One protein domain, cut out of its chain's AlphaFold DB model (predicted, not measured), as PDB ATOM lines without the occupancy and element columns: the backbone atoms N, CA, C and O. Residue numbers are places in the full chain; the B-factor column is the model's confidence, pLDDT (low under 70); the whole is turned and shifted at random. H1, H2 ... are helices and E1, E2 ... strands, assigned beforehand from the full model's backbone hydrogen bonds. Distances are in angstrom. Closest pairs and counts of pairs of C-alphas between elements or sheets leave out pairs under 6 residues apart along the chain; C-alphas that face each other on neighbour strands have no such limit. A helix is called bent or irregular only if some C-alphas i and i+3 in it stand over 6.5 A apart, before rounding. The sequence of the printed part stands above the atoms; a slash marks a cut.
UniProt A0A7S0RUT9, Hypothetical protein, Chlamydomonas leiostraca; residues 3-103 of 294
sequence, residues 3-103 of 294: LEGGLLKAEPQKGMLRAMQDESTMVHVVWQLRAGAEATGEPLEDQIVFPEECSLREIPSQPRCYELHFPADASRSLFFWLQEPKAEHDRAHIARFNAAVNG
ATOM      1  N   LEU A   3     -28.435 -42.094  -9.681       62.75
ATOM      2  CA  LEU A   3     -29.878 -42.312  -9.721       62.75
ATOM      3  C   LEU A   3     -30.280 -42.681 -11.160       62.75
ATOM      4  O   LEU A   3     -30.489 -41.803 -11.991       62.75
ATOM      5  N   GLU A   4     -30.381 -43.976 -11.470       59.25
ATOM      6  CA  GLU A   4     -30.886 -44.457 -12.766       59.25
ATOM      7  C   GLU A   4     -32.361 -44.863 -12.612       59.25
ATOM      8  O   GLU A   4     -32.684 -45.836 -11.933       59.25
ATOM      9  N   GLY A   5     -33.288 -44.105 -13.214       52.75
ATOM     10  CA  GLY A   5     -34.712 -44.479 -13.275       52.75
ATOM     11  C   GLY A   5     -35.429 -44.586 -11.920       52.75
ATOM     12  O   GLY A   5     -36.372 -45.362 -11.790       52.75
ATOM     13  N   GLY A   6     -34.976 -43.845 -10.902       59.31
ATOM     14  CA  GLY A   6     -35.508 -43.920  -9.533       59.31
ATOM     15  C   GLY A   6     -34.870 -45.012  -8.665       59.31
ATOM     16  O   GLY A   6     -35.247 -45.164  -7.504       59.31
ATOM     17  N   LEU A   7     -33.885 -45.747  -9.193       58.88
ATOM     18  CA  LEU A   7     -33.103 -46.731  -8.454       58.88
ATOM     19  C   LEU A   7     -31.684 -46.196  -8.230       58.88
ATOM     20  O   LEU A   7     -30.963 -45.876  -9.175       58.88
ATOM     21  N   LEU A   8     -31.269 -46.098  -6.966       66.69
ATOM     22  CA  LEU A   8     -29.894 -45.730  -6.636       66.69
ATOM     23  C   LEU A   8     -28.970 -46.907  -6.931       66.69
ATOM     24  O   LEU A   8     -29.063 -47.962  -6.303       66.69
ATOM     25  N   LYS A   9     -28.060 -46.709  -7.879       69.62
ATOM     26  CA  LYS A   9     -27.017 -47.668  -8.218       69.62
ATOM     27  C   LYS A   9     -25.757 -47.322  -7.439       69.62
ATOM     28  O   LYS A   9     -25.200 -46.226  -7.572       69.62
ATOM     29  N   ALA A  10     -25.326 -48.257  -6.597       66.25
ATOM     30  CA  ALA A  10     -24.054 -48.142  -5.905       66.25
ATOM     31  C   ALA A  10     -22.921 -48.219  -6.934       66.25
ATOM     32  O   ALA A  10     -22.819 -49.175  -7.702       66.25
ATOM     33  N   GLU A  11     -22.087 -47.189  -6.953       65.81
ATOM     34  CA  GLU A  11     -20.862 -47.193  -7.738       65.81
ATOM     35  C   GLU A  11     -19.811 -48.036  -6.997       65.81
ATOM     36  O   GLU A  11     -19.724 -47.939  -5.766       65.81
ATOM     37  N   PRO A  12     -19.019 -48.874  -7.695       65.75
ATOM     38  CA  PRO A  12     -18.033 -49.749  -7.051       65.75
ATOM     39  C   PRO A  12     -16.864 -48.980  -6.421       65.75
ATOM     40  O   PRO A  12     -16.067 -49.560  -5.679       65.75
ATOM     41  N   GLN A  13     -16.745 -47.684  -6.716       70.44
ATOM     42  CA  GLN A  13     -15.640 -46.852  -6.279       70.44
ATOM     43  C   GLN A  13     -15.689 -46.589  -4.769       70.44
ATOM     44  O   GLN A  13     -16.693 -46.171  -4.182       70.44
ATOM     45  N   LYS A  14     -14.558 -46.870  -4.116       76.00
ATOM     46  CA  LYS A  14     -14.397 -46.670  -2.679       76.00
ATOM     47  C   LYS A  14     -13.908 -45.260  -2.411       76.00
ATOM     48  O   LYS A  14     -12.799 -44.916  -2.807       76.00
ATOM     49  N   GLY A  15     -14.711 -44.468  -1.712       78.75
ATOM     50  CA  GLY A  15     -14.418 -43.062  -1.462       78.75
ATOM     51  C   GLY A  15     -14.622 -42.655  -0.013       78.75
ATOM     52  O   GLY A  15     -15.156 -43.404   0.807       78.75
ATOM     53  N   MET A  16     -14.165 -41.453   0.302       80.50
ATOM     54  CA  MET A  16     -14.313 -40.808   1.592       80.50
ATOM     55  C   MET A  16     -14.901 -39.418   1.381       80.50
ATOM     56  O   MET A  16     -14.321 -38.594   0.681       80.50
ATOM     57  N   LEU A  17     -16.046 -39.181   2.020       83.81
ATOM     58  CA  LEU A  17     -16.681 -37.873   2.099       83.81
ATOM     59  C   LEU A  17     -16.114 -37.116   3.307       83.81
ATOM     60  O   LEU A  17     -16.073 -37.662   4.416       83.81
ATOM     61  N   ARG A  18     -15.678 -35.873   3.116       80.75
ATOM     62  CA  ARG A  18     -15.178 -34.989   4.175       80.75
ATOM     63  C   ARG A  18     -15.824 -33.617   4.057       80.75
ATOM     64  O   ARG A  18     -16.025 -33.121   2.962       80.75
ATOM     65  N   ALA A  19     -16.107 -33.008   5.203       83.50
ATOM     66  CA  ALA A  19     -16.401 -31.585   5.296       83.50
ATOM     67  C   ALA A  19     -15.152 -30.892   5.854       83.50
ATOM     68  O   ALA A  19     -14.667 -31.275   6.924       83.50
ATOM     69  N   MET A  20     -14.611 -29.926   5.120       77.88
ATOM     70  CA  MET A  20     -13.429 -29.144   5.482       77.88
ATOM     71  C   MET A  20     -13.818 -27.674   5.530       77.88
ATOM     72  O   MET A  20     -14.604 -27.233   4.707       77.88
ATOM     73  N   GLN A  21     -13.294 -26.923   6.488       80.38
ATOM     74  CA  GLN A  21     -13.467 -25.477   6.509       80.38
ATOM     75  C   GLN A  21     -12.168 -24.834   6.028       80.38
ATOM     76  O   GLN A  21     -11.107 -25.156   6.562       80.38
ATOM     77  N   ASP A  22     -12.264 -23.975   5.018       77.19
ATOM     78  CA  ASP A  22     -11.139 -23.193   4.500       77.19
ATOM     79  C   ASP A  22     -10.846 -21.964   5.389       77.19
ATOM     80  O   ASP A  22     -11.656 -21.585   6.244       77.19
ATOM     81  N   GLU A  23      -9.702 -21.306   5.171       78.62
ATOM     82  CA  GLU A  23      -9.331 -20.024   5.789       78.62
ATOM     83  C   GLU A  23     -10.406 -18.937   5.604       78.62
ATOM     84  O   GLU A  23     -10.591 -18.081   6.470       78.62
ATOM     85  N   SER A  24     -11.190 -19.021   4.527       74.12
ATOM     86  CA  SER A  24     -12.319 -18.135   4.221       74.12
ATOM     87  C   SER A  24     -13.593 -18.449   5.016       74.12
ATOM     88  O   SER A  24     -14.647 -17.871   4.754       74.12
ATOM     89  N   THR A  25     -13.540 -19.378   5.977       73.12
ATOM     90  CA  THR A  25     -14.665 -19.909   6.776       73.12
ATOM     91  C   THR A  25     -15.744 -20.654   5.985       73.12
ATOM     92  O   THR A  25     -16.717 -21.125   6.583       73.12
ATOM     93  N   MET A  26     -15.563 -20.817   4.674       80.44
ATOM     94  CA  MET A  26     -16.457 -21.594   3.819       80.44
ATOM     95  C   MET A  26     -16.247 -23.091   4.029       80.44
ATOM     96  O   MET A  26     -15.119 -23.539   4.253       80.44
ATOM     97  N   VAL A  27     -17.334 -23.864   3.981       84.50
ATOM     98  CA  VAL A  27     -17.266 -25.315   4.151       84.50
ATOM     99  C   VAL A  27     -17.219 -25.984   2.785       84.50
ATOM    100  O   VAL A  27     -18.135 -25.849   1.990       84.50
ATOM    101  N   HIS A  28     -16.157 -26.733   2.530       84.88
ATOM    102  CA  HIS A  28     -15.982 -27.578   1.361       84.88
ATOM    103  C   HIS A  28     -16.390 -29.009   1.709       84.88
ATOM    104  O   HIS A  28     -15.791 -29.661   2.572       84.88
ATOM    105  N   VAL A  29     -17.420 -29.506   1.041       87.31
ATOM    106  CA  VAL A  29     -17.788 -30.917   1.032       87.31
ATOM    107  C   VAL A  29     -17.023 -31.577  -0.100       87.31
ATOM    108  O   VAL A  29     -17.361 -31.409  -1.268       87.31
ATOM    109  N   VAL A  30     -15.996 -32.338   0.263       86.88
ATOM    110  CA  VAL A  30     -15.152 -33.050  -0.690       86.88
ATOM    111  C   VAL A  30     -15.418 -34.543  -0.659       86.88
ATOM    112  O   VAL A  30     -15.499 -35.157   0.411       86.88
ATOM    113  N   TRP A  31     -15.502 -35.151  -1.832       85.12
ATOM    114  CA  TRP A  31     -15.460 -36.593  -1.992       85.12
ATOM    115  C   TRP A  31     -14.195 -36.985  -2.750       85.12
ATOM    116  O   TRP A  31     -13.924 -36.509  -3.848       85.12
ATOM    117  N   GLN A  32     -13.405 -37.865  -2.144       82.75
ATOM    118  CA  GLN A  32     -12.128 -38.330  -2.683       82.75
ATOM    119  C   GLN A  32     -12.060 -39.856  -2.650       82.75
ATOM    120  O   GLN A  32     -12.606 -40.486  -1.741       82.75
ATOM    121  N   LEU A  33     -11.349 -40.475  -3.592       78.44
ATOM    122  CA  LEU A  33     -11.141 -41.925  -3.584       78.44
ATOM    123  C   LEU A  33     -10.240 -42.347  -2.410       78.44
ATOM    124  O   LEU A  33      -9.252 -41.689  -2.077       78.44
ATOM    125  N   ARG A  34     -10.584 -43.458  -1.748       68.75
ATOM    126  CA  ARG A  34      -9.763 -44.052  -0.681       68.75
ATOM    127  C   ARG A  34      -8.548 -44.724  -1.332       68.75
ATOM    128  O   ARG A  34      -8.710 -45.437  -2.317       68.75
ATOM    129  N   ALA A  35      -7.361 -44.516  -0.759       55.91
ATOM    130  CA  ALA A  35      -6.091 -45.028  -1.279       55.91
ATOM    131  C   ALA A  35      -6.179 -46.505  -1.730       55.91
ATOM    132  O   ALA A  35      -6.478 -47.401  -0.938       55.91
ATOM    133  N   GLY A  36      -5.928 -46.711  -3.024       58.66
ATOM    134  CA  GLY A  36      -5.971 -47.953  -3.800       58.66
ATOM    135  C   GLY A  36      -5.385 -47.685  -5.198       58.66
ATOM    136  O   GLY A  36      -4.935 -46.570  -5.447       58.66
ATOM    137  N   ALA A  37      -5.384 -48.666  -6.110       47.50
ATOM    138  CA  ALA A  37      -4.699 -48.586  -7.417       47.50
ATOM    139  C   ALA A  37      -5.112 -47.407  -8.337       47.50
ATOM    140  O   ALA A  37      -4.419 -47.142  -9.314       47.50
ATOM    141  N   GLU A  38      -6.198 -46.694  -8.017       53.50
ATOM    142  CA  GLU A  38      -6.753 -45.564  -8.784       53.50
ATOM    143  C   GLU A  38      -6.923 -44.281  -7.944       53.50
ATOM    144  O   GLU A  38      -7.713 -43.402  -8.282       53.50
ATOM    145  N   ALA A  39      -6.237 -44.161  -6.803       55.88
ATOM    146  CA  ALA A  39      -6.343 -42.972  -5.959       55.88
ATOM    147  C   ALA A  39      -5.382 -41.867  -6.432       55.88
ATOM    148  O   ALA A  39      -4.209 -41.871  -6.071       55.88
ATOM    149  N   THR A  40      -5.902 -40.901  -7.192       56.56
ATOM    150  CA  THR A  40      -5.175 -39.699  -7.655       56.56
ATOM    151  C   THR A  40      -4.815 -38.737  -6.510       56.56
ATOM    152  O   THR A  40      -4.008 -37.837  -6.683       56.56
ATOM    153  N   GLY A  41      -5.378 -38.920  -5.309       60.06
ATOM    154  CA  GLY A  41      -5.148 -38.034  -4.156       60.06
ATOM    155  C   GLY A  41      -5.909 -36.706  -4.229       60.06
ATOM    156  O   GLY A  41      -6.111 -36.072  -3.196       60.06
ATOM    157  N   GLU A  42      -6.391 -36.335  -5.410       63.72
ATOM    158  CA  GLU A  42      -7.246 -35.175  -5.641       63.72
ATOM    159  C   GLU A  42      -8.719 -35.473  -5.299       63.72
ATOM    160  O   GLU A  42      -9.181 -36.611  -5.474       63.72
ATOM    161  N   PRO A  43      -9.471 -34.485  -4.778       73.19
ATOM    162  CA  PRO A  43     -10.911 -34.615  -4.590       73.19
ATOM    163  C   PRO A  43     -11.591 -34.751  -5.957       73.19
ATOM    164  O   PRO A  43     -11.382 -33.931  -6.845       73.19
ATOM    165  N   LEU A  44     -12.399 -35.800  -6.133       76.50
ATOM    166  CA  LEU A  44     -13.176 -36.001  -7.362       76.50
ATOM    167  C   LEU A  44     -14.395 -35.076  -7.403       76.50
ATOM    168  O   LEU A  44     -14.844 -34.703  -8.478       76.50
ATOM    169  N   GLU A  45     -14.917 -34.722  -6.234       79.75
ATOM    170  CA  GLU A  45     -16.015 -33.777  -6.070       79.75
ATOM    171  C   GLU A  45     -15.621 -32.797  -4.962       79.75
ATOM    172  O   GLU A  45     -15.251 -33.240  -3.873       79.75
ATOM    173  N   ASP A  46     -15.697 -31.495  -5.224       83.81
ATOM    174  CA  ASP A  46     -15.539 -30.421  -4.237       83.81
ATOM    175  C   ASP A  46     -16.732 -29.477  -4.387       83.81
ATOM    176  O   ASP A  46     -16.894 -28.819  -5.416       83.81
ATOM    177  N   GLN A  47     -17.597 -29.449  -3.376       82.06
ATOM    178  CA  GLN A  47     -18.699 -28.501  -3.312       82.06
ATOM    179  C   GLN A  47     -18.550 -27.578  -2.118       82.06
ATOM    180  O   GLN A  47     -18.586 -28.010  -0.966       82.06
ATOM    181  N   ILE A  48     -18.500 -26.284  -2.403       85.38
ATOM    182  CA  ILE A  48     -18.653 -25.249  -1.390       85.38
ATOM    183  C   ILE A  48     -20.118 -25.221  -0.956       85.38
ATOM    184  O   ILE A  48     -21.029 -25.103  -1.780       85.38
ATOM    185  N   VAL A  49     -20.331 -25.338   0.351       85.19
ATOM    186  CA  VAL A  49     -21.638 -25.264   0.992       85.19
ATOM    187  C   VAL A  49     -21.622 -24.209   2.091       85.19
ATOM    188  O   VAL A  49     -20.673 -24.086   2.875       85.19
ATOM    189  N   PHE A  50     -22.695 -23.438   2.162       82.12
ATOM    190  CA  PHE A  50     -22.953 -22.505   3.241       82.12
ATOM    191  C   PHE A  50     -23.561 -23.235   4.450       82.12
ATOM    192  O   PHE A  50     -24.218 -24.274   4.306       82.12
ATOM    193  N   PRO A  51     -23.391 -22.686   5.664       79.94
ATOM    194  CA  PRO A  51     -24.097 -23.181   6.834       79.94
ATOM    195  C   PRO A  51     -25.608 -23.210   6.582       79.94
ATOM    196  O   PRO A  51     -26.185 -22.247   6.086       79.94
ATOM    197  N   GLU A  52     -26.247 -24.320   6.934       79.69
ATOM    198  CA  GLU A  52     -27.678 -24.601   6.742       79.69
ATOM    199  C   GLU A  52     -28.129 -24.770   5.281       79.69
ATOM    200  O   GLU A  52     -29.307 -25.027   5.035       79.69
ATOM    201  N   GLU A  53     -27.203 -24.741   4.314       81.62
ATOM    202  CA  GLU A  53     -27.510 -24.961   2.895       81.62
ATOM    203  C   GLU A  53     -27.725 -26.437   2.557       81.62
ATOM    204  O   GLU A  53     -28.492 -26.749   1.652       81.62
ATOM    205  N   CYS A  54     -27.076 -27.361   3.268       81.50
ATOM    206  CA  CYS A  54     -27.220 -28.786   2.992       81.50
ATOM    207  C   CYS A  54     -27.312 -29.631   4.262       81.50
ATOM    208  O   CYS A  54     -26.914 -29.239   5.365       81.50
ATOM    209  N   SER A  55     -27.921 -30.805   4.130       83.75
ATOM    210  CA  SER A  55     -28.081 -31.753   5.230       83.75
ATOM    211  C   SER A  55     -27.986 -33.178   4.725       83.75
ATOM    212  O   SER A  55     -28.737 -33.582   3.841       83.75
ATOM    213  N   LEU A  56     -27.111 -33.967   5.340       86.75
ATOM    214  CA  LEU A  56     -27.020 -35.394   5.085       86.75
ATOM    215  C   LEU A  56     -28.198 -36.101   5.769       86.75
ATOM    216  O   LEU A  56     -28.314 -36.084   7.001       86.75
ATOM    217  N   ARG A  57     -29.087 -36.689   4.966       84.50
ATOM    218  CA  ARG A  57     -30.304 -37.393   5.386       84.50
ATOM    219  C   ARG A  57     -30.220 -38.868   5.042       84.50
ATOM    220  O   ARG A  57     -29.677 -39.237   4.011       84.50
ATOM    221  N   GLU A  58     -30.769 -39.712   5.905       85.25
ATOM    222  CA  GLU A  58     -30.904 -41.143   5.630       85.25
ATOM    223  C   GLU A  58     -32.035 -41.402   4.640       85.25
ATOM    224  O   GLU A  58     -33.094 -40.775   4.720       85.25
ATOM    225  N   ILE A  59     -31.819 -42.346   3.725       83.75
ATOM    226  CA  ILE A  59     -32.824 -42.758   2.752       83.75
ATOM    227  C   ILE A  59     -33.580 -43.960   3.333       83.75
ATOM    228  O   ILE A  59     -33.026 -45.057   3.383       83.75
ATOM    229  N   PRO A  60     -34.857 -43.818   3.736       75.69
ATOM    230  CA  PRO A  60     -35.592 -44.887   4.422       75.69
ATOM    231  C   PRO A  60     -35.781 -46.138   3.555       75.69
ATOM    232  O   PRO A  60     -35.938 -47.241   4.070       75.69
ATOM    233  N   SER A  61     -35.760 -45.976   2.230       74.69
ATOM    234  CA  SER A  61     -35.898 -47.072   1.271       74.69
ATOM    235  C   SER A  61     -34.628 -47.914   1.104       74.69
ATOM    236  O   SER A  61     -34.718 -49.004   0.546       74.69
ATOM    237  N   GLN A  62     -33.455 -47.434   1.541       73.00
ATOM    238  CA  GLN A  62     -32.180 -48.134   1.366       73.00
ATOM    239  C   GLN A  62     -31.286 -47.988   2.611       73.00
ATOM    240  O   GLN A  62     -30.759 -46.902   2.861       73.00
ATOM    241  N   PRO A  63     -31.059 -49.067   3.383       76.56
ATOM    242  CA  PRO A  63     -30.235 -48.989   4.582       76.56
ATOM    243  C   PRO A  63     -28.800 -48.600   4.218       76.56
ATOM    244  O   PRO A  63     -28.236 -49.106   3.247       76.56
ATOM    245  N   ARG A  64     -28.200 -47.721   5.032       78.88
ATOM    246  CA  ARG A  64     -26.829 -47.199   4.860       78.88
ATOM    247  C   ARG A  64     -26.618 -46.339   3.607       78.88
ATOM    248  O   ARG A  64     -25.469 -46.072   3.243       78.88
ATOM    249  N   CYS A  65     -27.700 -45.891   2.974       82.88
ATOM    250  CA  CYS A  65     -27.673 -44.896   1.910       82.88
ATOM    251  C   CYS A  65     -28.176 -43.551   2.440       82.88
ATOM    252  O   CYS A  65     -29.134 -43.479   3.211       82.88
ATOM    253  N   TYR A  66     -27.508 -42.488   2.018       84.69
ATOM    254  CA  TYR A  66     -27.699 -41.134   2.501       84.69
ATOM    255  C   TYR A  66     -27.747 -40.160   1.330       84.69
ATOM    256  O   TYR A  66     -26.981 -40.273   0.376       84.69
ATOM    257  N   GLU A  67     -28.642 -39.190   1.420       87.50
ATOM    258  CA  GLU A  67     -28.753 -38.077   0.489       87.50
ATOM    259  C   GLU A  67     -28.145 -36.837   1.143       87.50
ATOM    260  O   GLU A  67     -28.550 -36.437   2.235       87.50
ATOM    261  N   LEU A  68     -27.181 -36.209   0.478       86.62
ATOM    262  CA  LEU A  68     -26.790 -34.841   0.773       86.62
ATOM    263  C   LEU A  68     -27.845 -33.926   0.162       86.62
ATOM    264  O   LEU A  68     -27.782 -33.586  -1.014       86.62
ATOM    265  N   HIS A  69     -28.851 -33.603   0.963       86.06
ATOM    266  CA  HIS A  69     -30.031 -32.896   0.512       86.06
ATOM    267  C   HIS A  69     -29.801 -31.384   0.524       86.06
ATOM    268  O   HIS A  69     -29.478 -30.818   1.575       86.06
ATOM    269  N   PHE A  70     -30.040 -30.742  -0.619       85.75
ATOM    270  CA  PHE A  70     -30.039 -29.289  -0.780       85.75
ATOM    271  C   PHE A  70     -31.490 -28.801  -0.942       85.75
ATOM    272  O   PHE A  70     -32.067 -28.932  -2.020       85.75
ATOM    273  N   PRO A  71     -32.121 -28.239   0.106       80.88
ATOM    274  CA  PRO A  71     -33.528 -27.846   0.060       80.88
ATOM    275  C   PRO A  71     -33.807 -26.709  -0.930       80.88
ATOM    276  O   PRO A  71     -34.923 -26.609  -1.433       80.88
ATOM    277  N   ALA A  72     -32.815 -25.856  -1.204       79.38
ATOM    278  CA  ALA A  72     -32.930 -24.784  -2.189       79.38
ATOM    279  C   ALA A  72     -32.759 -25.281  -3.634       79.38
ATOM    280  O   ALA A  72     -33.289 -24.657  -4.549       79.38
ATOM    281  N   ASP A  73     -32.048 -26.396  -3.837       78.62
ATOM    282  CA  ASP A  73     -31.740 -26.923  -5.164       78.62
ATOM    283  C   ASP A  73     -31.621 -28.453  -5.147       78.62
ATOM    284  O   ASP A  73     -30.550 -29.028  -4.954       78.62
ATOM    285  N   ALA A  74     -32.744 -29.134  -5.368       77.25
ATOM    286  CA  ALA A  74     -32.793 -30.594  -5.360       77.25
ATOM    287  C   ALA A  74     -31.973 -31.242  -6.493       77.25
ATOM    288  O   ALA A  74     -31.690 -32.437  -6.427       77.25
ATOM    289  N   SER A  75     -31.582 -30.489  -7.531       76.38
ATOM    290  CA  SER A  75     -30.737 -31.013  -8.610       76.38
ATOM    291  C   SER A  75     -29.277 -31.178  -8.181       76.38
ATOM    292  O   SER A  75     -28.566 -32.012  -8.737       76.38
ATOM    293  N   ARG A  76     -28.860 -30.446  -7.139       77.38
ATOM    294  CA  ARG A  76     -27.544 -30.565  -6.495       77.38
ATOM    295  C   ARG A  76     -27.476 -31.692  -5.462       77.38
ATOM    296  O   ARG A  76     -26.394 -31.953  -4.936       77.38
ATOM    297  N   SER A  77     -28.597 -32.355  -5.153       81.75
ATOM    298  CA  SER A  77     -28.616 -33.466  -4.199       81.75
ATOM    299  C   SER A  77     -27.722 -34.615  -4.667       81.75
ATOM    300  O   SER A  77     -27.912 -35.177  -5.744       81.75
ATOM    301  N   LEU A  78     -26.774 -35.007  -3.815       81.81
ATOM    302  CA  LEU A  78     -25.858 -36.118  -4.073       81.81
ATOM    303  C   LEU A  78     -26.216 -37.332  -3.217       81.81
ATOM    304  O   LEU A  78     -26.619 -37.202  -2.062       81.81
ATOM    305  N   PHE A  79     -26.015 -38.530  -3.764       85.25
ATOM    306  CA  PHE A  79     -26.333 -39.784  -3.086       85.25
ATOM    307  C   PHE A  79     -25.065 -40.563  -2.730       85.25
ATOM    308  O   PHE A  79     -24.243 -40.909  -3.590       85.25
ATOM    309  N   PHE A  80     -24.943 -40.888  -1.447       83.25
ATOM    310  CA  PHE A  80     -23.803 -41.564  -0.846       83.25
ATOM    311  C   PHE A  80     -24.236 -42.842  -0.133       83.25
ATOM    312  O   PHE A  80     -25.332 -42.932   0.408       83.25
ATOM    313  N   TRP A  81     -23.343 -43.824  -0.070       84.00
ATOM    314  CA  TRP A  81     -23.530 -45.016   0.753       84.00
ATOM    315  C   TRP A  81     -22.347 -45.162   1.702       84.00
ATOM    316  O   TRP A  81     -21.194 -44.936   1.320       84.00
ATOM    317  N   LEU A  82     -22.621 -45.505   2.960       82.50
ATOM    318  CA  LEU A  82     -21.574 -45.671   3.962       82.50
ATOM    319  C   LEU A  82     -20.826 -46.979   3.712       82.50
ATOM    320  O   LEU A  82     -21.437 -48.044   3.663       82.50
ATOM    321  N   GLN A  83     -19.498 -46.909   3.614       76.62
ATOM    322  CA  GLN A  83     -18.634 -48.061   3.308       76.62
ATOM    323  C   GLN A  83     -18.012 -48.711   4.554       76.62
ATOM    324  O   GLN A  83     -17.261 -49.680   4.437       76.62
ATOM    325  N   GLU A  84     -18.303 -48.189   5.748       72.88
ATOM    326  CA  GLU A  84     -17.744 -48.704   6.999       72.88
ATOM    327  C   GLU A  84     -18.225 -50.139   7.273       72.88
ATOM    328  O   GLU A  84     -19.391 -50.459   7.068       72.88
ATOM    329  N   PRO A  85     -17.370 -51.061   7.732       70.50
ATOM    330  CA  PRO A  85     -17.762 -52.463   7.886       70.50
ATOM    331  C   PRO A  85     -18.884 -52.663   8.918       70.50
ATOM    332  O   PRO A  85     -19.606 -53.657   8.853       70.50
ATOM    333  N   LYS A  86     -19.046 -51.723   9.857       74.25
ATOM    334  CA  LYS A  86     -20.003 -51.792  10.962       74.25
ATOM    335  C   LYS A  86     -20.885 -50.550  10.990       74.25
ATOM    336  O   LYS A  86     -20.364 -49.444  10.986       74.25
ATOM    337  N   ALA A  87     -22.191 -50.762  11.137       75.19
ATOM    338  CA  ALA A  87     -23.180 -49.686  11.201       75.19
ATOM    339  C   ALA A  87     -23.224 -48.943  12.557       75.19
ATOM    340  O   ALA A  87     -23.978 -47.989  12.736       75.19
ATOM    341  N   GLU A  88     -22.431 -49.384  13.542       75.69
ATOM    342  CA  GLU A  88     -22.462 -48.879  14.924       75.69
ATOM    343  C   GLU A  88     -22.113 -47.385  15.030       75.69
ATOM    344  O   GLU A  88     -22.584 -46.696  15.937       75.69
ATOM    345  N   HIS A  89     -21.316 -46.868  14.092       75.00
ATOM    346  CA  HIS A  89     -20.853 -45.479  14.096       75.00
ATOM    347  C   HIS A  89     -21.517 -44.600  13.034       75.00
ATOM    348  O   HIS A  89     -21.281 -43.391  13.027       75.00
ATOM    349  N   ASP A  90     -22.398 -45.153  12.198       78.31
ATOM    350  CA  ASP A  90     -23.022 -44.449  11.072       78.31
ATOM    351  C   ASP A  90     -23.718 -43.166  11.547       78.31
ATOM    352  O   ASP A  90     -23.419 -42.066  11.078       78.31
ATOM    353  N   ARG A  91     -24.552 -43.278  12.591       79.12
ATOM    354  CA  ARG A  91     -25.277 -42.137  13.177       79.12
ATOM    355  C   ARG A  91     -24.345 -41.057  13.730       79.12
ATOM    356  O   ARG A  91     -24.658 -39.873  13.636       79.12
ATOM    357  N   ALA A  92     -23.206 -41.453  14.298       79.44
ATOM    358  CA  ALA A  92     -22.215 -40.520  14.828       79.44
ATOM    359  C   ALA A  92     -21.453 -39.807  13.700       79.44
ATOM    360  O   ALA A  92     -21.223 -38.601  13.786       79.44
ATOM    361  N   HIS A  93     -21.115 -40.522  12.624       79.88
ATOM    362  CA  HIS A  93     -20.484 -39.945  11.439       79.88
ATOM    363  C   HIS A  93     -21.394 -38.926  10.750       79.88
ATOM    364  O   HIS A  93     -20.942 -37.822  10.454       79.88
ATOM    365  N   ILE A  94     -22.682 -39.236  10.593       83.00
ATOM    366  CA  ILE A  94     -23.672 -38.322  10.000       83.00
ATOM    367  C   ILE A  94     -23.875 -37.090  10.877       83.00
ATOM    368  O   ILE A  94     -23.849 -35.967  10.379       83.00
ATOM    369  N   ALA A  95     -24.039 -37.278  12.191       81.38
ATOM    370  CA  ALA A  95     -24.204 -36.164  13.120       81.38
ATOM    371  C   ALA A  95     -22.990 -35.229  13.097       81.38
ATOM    372  O   ALA A  95     -23.144 -34.010  13.119       81.38
ATOM    373  N   ARG A  96     -21.780 -35.789  13.009       80.19
ATOM    374  CA  ARG A  96     -20.541 -35.018  12.927       80.19
ATOM    375  C   ARG A  96     -20.390 -34.303  11.589       80.19
ATOM    376  O   ARG A  96     -19.978 -33.149  11.586       80.19
ATOM    377  N   PHE A  97     -20.745 -34.957  10.485       84.62
ATOM    378  CA  PHE A  97     -20.739 -34.348   9.158       84.62
ATOM    379  C   PHE A  97     -21.716 -33.170   9.092       84.62
ATOM    380  O   PHE A  97     -21.316 -32.061   8.759       84.62
ATOM    381  N   ASN A  98     -22.962 -33.372   9.529       85.19
ATOM    382  CA  ASN A  98     -23.958 -32.306   9.595       85.19
ATOM    383  C   ASN A  98     -23.536 -31.183  10.552       85.19
ATOM    384  O   ASN A  98     -23.788 -30.019  10.260       85.19
ATOM    385  N   ALA A  99     -22.879 -31.485  11.675       82.88
ATOM    386  CA  ALA A  99     -22.352 -30.449  12.561       82.88
ATOM    387  C   ALA A  99     -21.246 -29.623  11.882       82.88
ATOM    388  O   ALA A  99     -21.308 -28.397  11.920       82.88
ATOM    389  N   ALA A 100     -20.298 -30.283  11.210       80.12
ATOM    390  CA  ALA A 100     -19.200 -29.637  10.493       80.12
ATOM    391  C   ALA A 100     -19.697 -28.733   9.354       80.12
ATOM    392  O   ALA A 100     -19.293 -27.579   9.271       80.12
ATOM    393  N   VAL A 101     -20.629 -29.229   8.537       83.31
ATOM    394  CA  VAL A 101     -21.274 -28.477   7.446       83.31
ATOM    395  C   VAL A 101     -21.994 -27.228   7.948       83.31
ATOM    396  O   VAL A 101     -21.943 -26.180   7.320       83.31
ATOM    397  N   ASN A 102     -22.648 -27.320   9.104       80.94
ATOM    398  CA  ASN A 102     -23.437 -26.220   9.653       80.94
ATOM    399  C   ASN A 102     -22.648 -25.306  10.605       80.94
ATOM    400  O   ASN A 102     -23.261 -24.483  11.284       80.94
ATOM    401  N   GLY A 103     -21.326 -25.479  10.732       68.62
ATOM    402  CA  GLY A 103     -20.506 -24.733  11.696       68.62
ATOM    403  C   GLY A 103     -20.931 -24.931  13.161       68.62
ATOM    404  O   GLY A 103     -20.631 -24.101  14.018       68.62
TER     405      GLY A 103
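This is residues 3 to 103 of the 294 residues of the protein "Hypothetical protein" of Chlamydomonas leiostraca (UniProt A0A7S0RUT9). Two small three-stranded sheets, E2-E3-E4 and E5-E6-E7, stand loosely and partly face to face, and helix H1 packs along one open side, on both sheets. The short strand E1 lies out at the rim. The 101 printed residues run E1 to E7, then H1; each sheet is an antiparallel meander, each strand pairing with the one before, and the class is mixed. The whole is compact, with a radius of gyration of the C-alphas of 13.7 A and spans of 34 by 33 by 29 A.

E2, residues 15 to 21, and E3, residues 27 to 33, form a hairpin, with N 18 and O 30 at 2.8 A. E3 forms another with E4, residues 43 to 49, with N 29 and O 47 at 2.8 A. H1, residues 87 to 101, is on one face of this sheet, making two layers, at a height of 10.6 A; it runs along the strands over E2, and C-alphas 19 and 101 are closest, 6.2 A. E5, residues 55 to 58, and E6, residues 65 to 69, are a hairpin, with N 57 and O 67 at 2.8 A; E6 and E7, residues 78 to 81, are another, with N 66 and O 80 at 2.7 A. H1 also lies over E5, with C-alphas 55 and 98 closest, 6.0 A. E2 and E7 are near each other. H1 has 9 of 11 O i to N i+4 pairs within hydrogen-bond range.

E1, residues 7 to 9, pairs with no named strand. E2 and E3 each measure 19.3 A, E4 15.3 A. C-alpha 15 is at (-14.418, -43.062, -1.462). H1 measures 21.6 A, ending at C-alpha 101, (-21.274, -28.477, 7.446); it is irregular, with C-alphas 88 and 91 7.5 A apart.

The printed part has no cut and no long link. Residues 3 to 12, 34 to 42 and 103 have pLDDT under 70.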